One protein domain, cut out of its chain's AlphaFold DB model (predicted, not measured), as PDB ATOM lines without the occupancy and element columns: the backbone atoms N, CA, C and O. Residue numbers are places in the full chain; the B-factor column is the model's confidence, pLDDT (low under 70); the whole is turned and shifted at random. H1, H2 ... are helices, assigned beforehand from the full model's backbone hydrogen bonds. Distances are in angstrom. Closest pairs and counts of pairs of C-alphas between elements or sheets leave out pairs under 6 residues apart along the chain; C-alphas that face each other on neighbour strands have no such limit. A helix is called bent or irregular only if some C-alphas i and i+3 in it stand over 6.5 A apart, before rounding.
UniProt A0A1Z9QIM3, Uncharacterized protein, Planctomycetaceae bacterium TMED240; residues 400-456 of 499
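This is residues 400 to 456 of the 499 residues of an uncharacterized protein of Planctomycetaceae bacterium TMED240 (UniProt A0A1Z9QIM3). A long stretch with no named element, residues 400 to 421, leads into a helical hairpin of H1 and H2, two helices side by side; residues 407 to 412 stick out beyond its open end. The printed part has 57 residues with two named helices, H1 then H2, and no named strand; its class is all helix. It is compact, with a radius of gyration of the C-alphas of 11.7 A, yet elongated, spanning 36 by 18 by 18 A.

H1, residues 422 to 436, begins at C-alpha 422 (89.077, 25.506, 59.195) and is 21.9 A long. H2, residues 440 to 455, is 19.3 A long and ends at C-alpha 455 (80.821, 14.057, 58.192). H2 has a kink of 68 degrees near residue 447 and is irregular: C-alphas 446 and 449 are 7.8 A apart.

H1 and H2 touch and run opposite ways at a shallow tilt of 22 degrees; their closest C-alphas, of Leu 434 and Pro 440, are 5.4 A apart. O i to N i+4 pairs are within hydrogen-bond range in 10 of 11 cases in H1 and 10 of 12 in H2.

The C-alphas farthest apart, of Ser 410 and Glu 438, are 36.7 A apart. The link from H1 to H2 is tight. The printed part has no cut, and no printed residue is under 70 in pLDDT.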
ATOM      1  N   ASN A 400      88.437  28.790  49.012       94.69
ATOM      2  CA  ASN A 400      87.974  28.061  47.839       94.69
ATOM      3  C   ASN A 400      88.097  26.574  48.159       94.69
ATOM      4  O   ASN A 400      89.179  26.117  48.532       94.69
ATOM      5  N   HIS A 401      87.006  25.824  48.012       95.31
ATOM      6  CA  HIS A 401      86.965  24.392  48.316       95.31
ATOM      7  C   HIS A 401      88.045  23.584  47.568       95.31
ATOM      8  O   HIS A 401      88.526  22.586  48.091       95.31
ATOM      9  N   LYS A 402      88.512  24.045  46.398       96.00
ATOM     10  CA  LYS A 402      89.598  23.409  45.624       96.00
ATOM     11  C   LYS A 402      90.966  23.481  46.301       96.00
ATOM     12  O   LYS A 402      91.862  22.722  45.951       96.00
ATOM     13  N   HIS A 403      91.146  24.406  47.243       95.31
ATOM     14  CA  HIS A 403      92.361  24.503  48.054       95.31
ATOM     15  C   HIS A 403      92.286  23.643  49.317       95.31
ATOM     16  O   HIS A 403      93.297  23.482  50.001       95.31
ATOM     17  N   TRP A 404      91.116  23.078  49.628       96.44
ATOM     18  CA  TRP A 404      90.989  22.178  50.756       96.44
ATOM     19  C   TRP A 404      91.812  20.911  50.519       96.44
ATOM     20  O   TRP A 404      91.796  20.294  49.455       96.44
ATOM     21  N   ARG A 405      92.507  20.492  51.568       94.56
ATOM     22  CA  ARG A 405      93.172  19.193  51.656       94.56
ATOM     23  C   ARG A 405      93.054  18.663  53.074       94.56
ATOM     24  O   ARG A 405      93.000  19.444  54.033       94.56
ATOM     25  N   LYS A 406      93.087  17.338  53.200       91.69
ATOM     26  CA  LYS A 406      93.143  16.675  54.501       91.69
ATOM     27  C   LYS A 406      94.473  16.997  55.182       91.69
ATOM     28  O   LYS A 406      95.540  16.806  54.597       91.69
ATOM     29  N   LEU A 407      94.393  17.481  56.414       90.12
ATOM     30  CA  LEU A 407      95.544  17.708  57.282       90.12
ATOM     31  C   LEU A 407      95.566  16.650  58.385       90.12
ATOM     32  O   LEU A 407      94.555  16.009  58.665       90.12
ATOM     33  N   LYS A 408      96.729  16.470  59.014       86.44
ATOM     34  CA  LYS A 408      96.818  15.732  60.281       86.44
ATOM     35  C   LYS A 408      96.115  16.538  61.373       86.44
ATOM     36  O   LYS A 408      96.218  17.763  61.346       86.44
ATOM     37  N   SER A 409      95.483  15.875  62.340       76.19
ATOM     38  CA  SER A 409      94.733  16.553  63.411       76.19
ATOM     39  C   SER A 409      95.594  17.526  64.233       76.19
ATOM     40  O   SER A 409      95.144  18.600  64.610       76.19
ATOM     41  N   SER A 410      96.882  17.214  64.407       78.31
ATOM     42  CA  SER A 410      97.861  18.070  65.096       78.31
ATOM     43  C   SER A 410      98.453  19.204  64.245       78.31
ATOM     44  O   SER A 410      99.285  19.977  64.736       78.31
ATOM     45  N   SER A 411      98.080  19.311  62.966       84.12
ATOM     46  CA  SER A 411      98.600  20.350  62.077       84.12
ATOM     47  C   SER A 411      98.051  21.726  62.449       84.12
ATOM     48  O   SER A 411      96.859  21.891  62.679       84.12
ATOM     49  N   LYS A 412      98.925  22.737  62.431       84.62
ATOM     50  CA  LYS A 412      98.545  24.158  62.553       84.62
ATOM     51  C   LYS A 412      98.519  24.886  61.206       84.62
ATOM     52  O   LYS A 412      98.365  26.104  61.159       84.62
ATOM     53  N   GLU A 413      98.734  24.162  60.109       86.81
ATOM     54  CA  GLU A 413      98.631  24.724  58.763       86.81
ATOM     55  C   GLU A 413      97.187  25.143  58.473       86.81
ATOM     56  O   GLU A 413      96.248  24.466  58.883       86.81
ATOM     57  N   GLU A 414      97.011  26.250  57.744       87.00
ATOM     58  CA  GLU A 414      95.684  26.743  57.331       87.00
ATOM     59  C   GLU A 414      94.716  26.968  58.511       87.00
ATOM     60  O   GLU A 414      93.496  26.882  58.371       87.00
ATOM     61  N   GLN A 415      95.262  27.292  59.687       89.00
ATOM     62  CA  GLN A 415      94.490  27.772  60.826       89.00
ATOM     63  C   GLN A 415      94.138  29.250  60.609       89.00
ATOM     64  O   GLN A 415      94.879  30.149  61.004       89.00
ATOM     65  N   PHE A 416      93.010  29.504  59.945       91.81
ATOM     66  CA  PHE A 416      92.573  30.869  59.623       91.81
ATOM     67  C   PHE A 416      92.033  31.636  60.834       91.81
ATOM     68  O   PHE A 416      92.167  32.854  60.903       91.81
ATOM     69  N   SER A 417      91.462  30.909  61.794       93.31
ATOM     70  CA  SER A 417      90.875  31.446  63.014       93.31
ATOM     71  C   SER A 417      91.353  30.635  64.217       93.31
ATOM     72  O   SER A 417      91.403  29.409  64.134       93.31
ATOM     73  N   PRO A 418      91.696  31.263  65.352       92.94
ATOM     74  CA  PRO A 418      91.889  30.555  66.612       92.94
ATOM     75  C   PRO A 418      90.572  30.139  67.289       92.94
ATOM     76  O   PRO A 418      90.635  29.354  68.230       92.94
ATOM     77  N   TRP A 419      89.408  30.614  66.825       94.62
ATOM     78  CA  TRP A 419      88.091  30.342  67.431       94.62
ATOM     79  C   TRP A 419      87.222  29.366  66.634       94.62
ATOM     80  O   TRP A 419      86.343  28.730  67.205       94.62
ATOM     81  N   VAL A 420      87.455  29.259  65.324       95.94
ATOM     82  CA  VAL A 420      86.618  28.480  64.402       95.94
ATOM     83  C   VAL A 420      87.484  27.464  63.653       95.94
ATOM     84  O   VAL A 420      88.517  27.854  63.096       95.94
ATOM     85  N   PRO A 421      87.098  26.177  63.601       94.88
ATOM     86  CA  PRO A 421      87.804  25.181  62.805       94.88
ATOM     87  C   PRO A 421      87.820  25.528  61.317       94.88
ATOM     88  O   PRO A 421      86.823  25.991  60.758       94.88
ATOM     89  N   ARG A 422      88.936  25.233  60.638       94.75
ATOM     90  CA  ARG A 422      89.077  25.506  59.195       94.75
ATOM     91  C   ARG A 422      87.986  24.832  58.365       94.75
ATOM     92  O   ARG A 422      87.474  25.443  57.434       94.75
ATOM     93  N   ASP A 423      87.612  23.605  58.721       94.81
ATOM     94  CA  ASP A 423      86.643  22.819  57.956       94.81
ATOM     95  C   ASP A 423      85.235  23.432  58.037       94.81
ATOM     96  O   ASP A 423      84.519  23.434  57.039       94.81
ATOM     97  N   VAL A 424      84.879  24.068  59.161       96.62
ATOM     98  CA  VAL A 424      83.619  24.821  59.306       96.62
ATOM     99  C   VAL A 424      83.598  26.034  58.370       96.62
ATOM    100  O   VAL A 424      82.593  26.274  57.696       96.62
ATOM    101  N   LEU A 425      84.708  26.773  58.266       97.38
ATOM    102  CA  LEU A 425      84.821  27.919  57.353       97.38
ATOM    103  C   LEU A 425      84.752  27.479  55.882       97.38
ATOM    104  O   LEU A 425      84.028  28.081  55.089       97.38
ATOM    105  N   TYR A 426      85.461  26.403  55.520       97.69
ATOM    106  CA  TYR A 426      85.423  25.845  54.166       97.69
ATOM    107  C   TYR A 426      84.014  25.386  53.774       97.69
ATOM    108  O   TYR A 426      83.561  25.707  52.678       97.69
ATOM    109  N   ILE A 427      83.310  24.676  54.658       97.81
ATOM    110  CA  ILE A 427      81.944  24.199  54.400       97.81
ATOM    111  C   ILE A 427      80.961  25.363  54.280       97.81
ATOM    112  O   ILE A 427      80.150  25.377  53.357       97.81
ATOM    113  N   THR A 428      81.077  26.371  55.144       97.75
ATOM    114  CA  THR A 428      80.242  27.581  55.090       97.75
ATOM    115  C   THR A 428      80.392  28.297  53.744       97.75
ATOM    116  O   THR A 428      79.392  28.573  53.077       97.75
ATOM    117  N   GLN A 429      81.634  28.537  53.303       97.56
ATOM    118  CA  GLN A 429      81.914  29.139  51.995       97.56
ATOM    119  C   GLN A 429      81.429  28.253  50.840       97.56
ATOM    120  O   GLN A 429      80.828  28.741  49.885       97.56
ATOM    121  N   PHE A 430      81.668  26.943  50.925       98.50
ATOM    122  CA  PHE A 430      81.293  25.997  49.879       98.50
ATOM    123  C   PHE A 430      79.783  25.949  49.658       98.50
ATOM    124  O   PHE A 430      79.346  26.027  48.516       98.50
ATOM    125  N   ILE A 431      78.981  25.862  50.725       98.50
ATOM    126  CA  ILE A 431      77.513  25.846  50.626       98.50
ATOM    127  C   ILE A 431      77.018  27.117  49.933       98.50
ATOM    128  O   ILE A 431      76.186  27.059  49.029       98.50
ATOM    129  N   HIS A 432      77.572  28.265  50.316       96.44
ATOM    130  CA  HIS A 432      77.249  29.545  49.705       96.44
ATOM    131  C   HIS A 432      77.543  29.555  48.189       96.44
ATOM    132  O   HIS A 432      76.693  29.956  47.391       96.44
ATOM    133  N   GLU A 433      78.714  29.081  47.763       97.69
ATOM    134  CA  GLU A 433      79.073  28.984  46.338       97.69
ATOM    135  C   GLU A 433      78.231  27.944  45.585       97.69
ATOM    136  O   GLU A 433      77.810  28.189  44.453       97.69
ATOM    137  N   LEU A 434      77.952  26.803  46.216       98.44
ATOM    138  CA  LEU A 434      77.248  25.673  45.620       98.44
ATOM    139  C   LEU A 434      75.876  26.080  45.077       98.44
ATOM    140  O   LEU A 434      75.559  25.790  43.926       98.44
ATOM    141  N   PHE A 435      75.071  26.782  45.876       97.31
ATOM    142  CA  PHE A 435      73.711  27.153  45.473       97.31
ATOM    143  C   PHE A 435      73.657  28.240  44.390       97.31
ATOM    144  O   PHE A 435      72.627  28.363  43.728       97.31
ATOM    145  N   ARG A 436      74.754  28.974  44.157       96.75
ATOM    146  CA  ARG A 436      74.879  29.969  43.070       96.75
ATOM    147  C   ARG A 436      75.519  29.421  41.802       96.75
ATOM    148  O   ARG A 436      75.557  30.112  40.789       96.75
ATOM    149  N   SER A 437      76.059  28.213  41.864       97.00
ATOM    150  CA  SER A 437      76.756  27.608  40.741       97.00
ATOM    151  C   SER A 437      75.795  27.175  39.639       97.00
ATOM    152  O   SER A 437      74.733  26.613  39.909       97.00
ATOM    153  N   GLU A 438      76.221  27.356  38.389       96.12
ATOM    154  CA  GLU A 438      75.578  26.768  37.208       96.12
ATOM    155  C   GLU A 438      75.876  25.262  37.077       96.12
ATOM    156  O   GLU A 438      75.138  24.535  36.416       96.12
ATOM    157  N   THR A 439      76.933  24.768  37.737       97.25
ATOM    158  CA  THR A 439      77.359  23.355  37.714       97.25
ATOM    159  C   THR A 439      77.502  22.778  39.133       97.25
ATOM    160  O   THR A 439      78.580  22.305  39.514       97.25
ATOM    161  N   PRO A 440      76.441  22.808  39.959       97.88
ATOM    162  CA  PRO A 440      76.540  22.483  41.382       97.88
ATOM    163  C   PRO A 440      76.817  20.995  41.635       97.88
ATOM    164  O   PRO A 440      77.551  20.651  42.555       97.88
ATOM    165  N   TYR A 441      76.310  20.096  40.785       97.81
ATOM    166  CA  TYR A 441      76.590  18.662  40.904       97.81
ATOM    167  C   TYR A 441      78.070  18.334  40.670       97.81
ATOM    168  O   TYR A 441      78.645  17.565  41.435       97.81
ATOM    169  N   SER A 442      78.717  18.980  39.695       98.00
ATOM    170  CA  SER A 442      80.165  18.842  39.495       98.00
ATOM    171  C   SER A 442      80.956  19.388  40.687       98.00
ATOM    172  O   SER A 442      81.943  18.786  41.092       98.00
ATOM    173  N   MET A 443      80.497  20.479  41.311       98.12
ATOM    174  CA  MET A 443      81.120  20.989  42.538       98.12
ATOM    175  C   MET A 443      81.001  20.018  43.720       98.12
ATOM    176  O   MET A 443      81.953  19.897  44.487       98.12
ATOM    177  N   LEU A 444      79.876  19.305  43.872       97.31
ATOM    178  CA  LEU A 444      79.745  18.250  44.888       97.31
ATOM    179  C   LEU A 444      80.736  17.105  44.652       97.31
ATOM    180  O   LEU A 444      81.348  16.626  45.605       97.31
ATOM    181  N   GLU A 445      80.915  16.682  43.398       96.69
ATOM    182  CA  GLU A 445      81.889  15.646  43.035       96.69
ATOM    183  C   GLU A 445      83.327  16.089  43.340       96.69
ATOM    184  O   GLU A 445      84.083  15.346  43.967       96.69
ATOM    185  N   GLU A 446      83.690  17.320  42.966       97.12
ATOM    186  CA  GLU A 446      85.009  17.902  43.243       97.12
ATOM    187  C   GLU A 446      85.280  18.034  44.753       97.12
ATOM    188  O   GLU A 446      86.386  17.748  45.217       97.12
ATOM    189  N   ALA A 447      84.272  18.430  45.535       97.56
ATOM    190  CA  ALA A 447      84.384  18.635  46.977       97.56
ATOM    191  C   ALA A 447      84.181  17.361  47.817       97.56
ATOM    192  O   ALA A 447      84.301  17.423  49.043       97.56
ATOM    193  N   ALA A 448      83.901  16.204  47.205       95.75
ATOM    194  CA  ALA A 448      83.549  14.977  47.922       95.75
ATOM    195  C   ALA A 448      84.519  14.596  49.067       95.75
ATOM    196  O   ALA A 448      84.033  14.234  50.142       95.75
ATOM    197  N   PRO A 449      85.860  14.725  48.934       95.31
ATOM    198  CA  PRO A 449      86.782  14.461  50.043       95.31
ATOM    199  C   PRO A 449      86.601  15.398  51.246       95.31
ATOM    200  O   PRO A 449      86.727  14.959  52.389       95.31
ATOM    201  N   MET A 450      86.293  16.675  50.997       96.38
ATOM    202  CA  MET A 450      86.043  17.677  52.036       96.38
ATOM    203  C   MET A 450      84.729  17.386  52.765       96.38
ATOM    204  O   MET A 450      84.695  17.380  53.994       96.38
ATOM    205  N   LEU A 451      83.666  17.085  52.014       96.25
ATOM    206  CA  LEU A 451      82.353  16.741  52.569       96.25
ATOM    207  C   LEU A 451      82.422  15.459  53.413       96.25
ATOM    208  O   LEU A 451      81.896  15.414  54.522       96.25
ATOM    209  N   ALA A 452      83.146  14.442  52.937       93.50
ATOM    210  CA  ALA A 452      83.376  13.212  53.691       93.50
ATOM    211  C   ALA A 452      84.178  13.450  54.982       93.50
ATOM    212  O   ALA A 452      83.915  12.801  55.993       93.50
ATOM    213  N   ASN A 453      85.143  14.378  54.969       92.81
ATOM    214  CA  ASN A 453      85.878  14.764  56.174       92.81
ATOM    215  C   ASN A 453      84.975  15.481  57.187       92.81
ATOM    216  O   ASN A 453      85.056  15.175  58.371       92.81
ATOM    217  N   PHE A 454      84.092  16.374  56.723       92.75
ATOM    218  CA  PHE A 454      83.128  17.074  57.578       92.75
ATOM    219  C   PHE A 454      82.142  16.120  58.267       92.75
ATOM    220  O   PHE A 454      81.845  16.289  59.444       92.75
ATOM    221  N   ASN A 455      81.691  15.068  57.578       89.62
ATOM    222  CA  ASN A 455      80.821  14.057  58.192       89.62
ATOM    223  C   ASN A 455      81.511  13.283  59.345       89.62
ATOM    224  O   ASN A 455      80.843  12.725  60.219       89.62
ATOM    225  N   GLY A 456      82.851  13.243  59.371       80.88
ATOM    226  CA  GLY A 456      83.645  12.536  60.379       80.88
ATOM    227  C   GLY A 456      83.730  11.012  60.178       80.88
ATOM    228  O   GLY A 456      83.220  10.435  59.215       80.88
TER     229      GLY A 456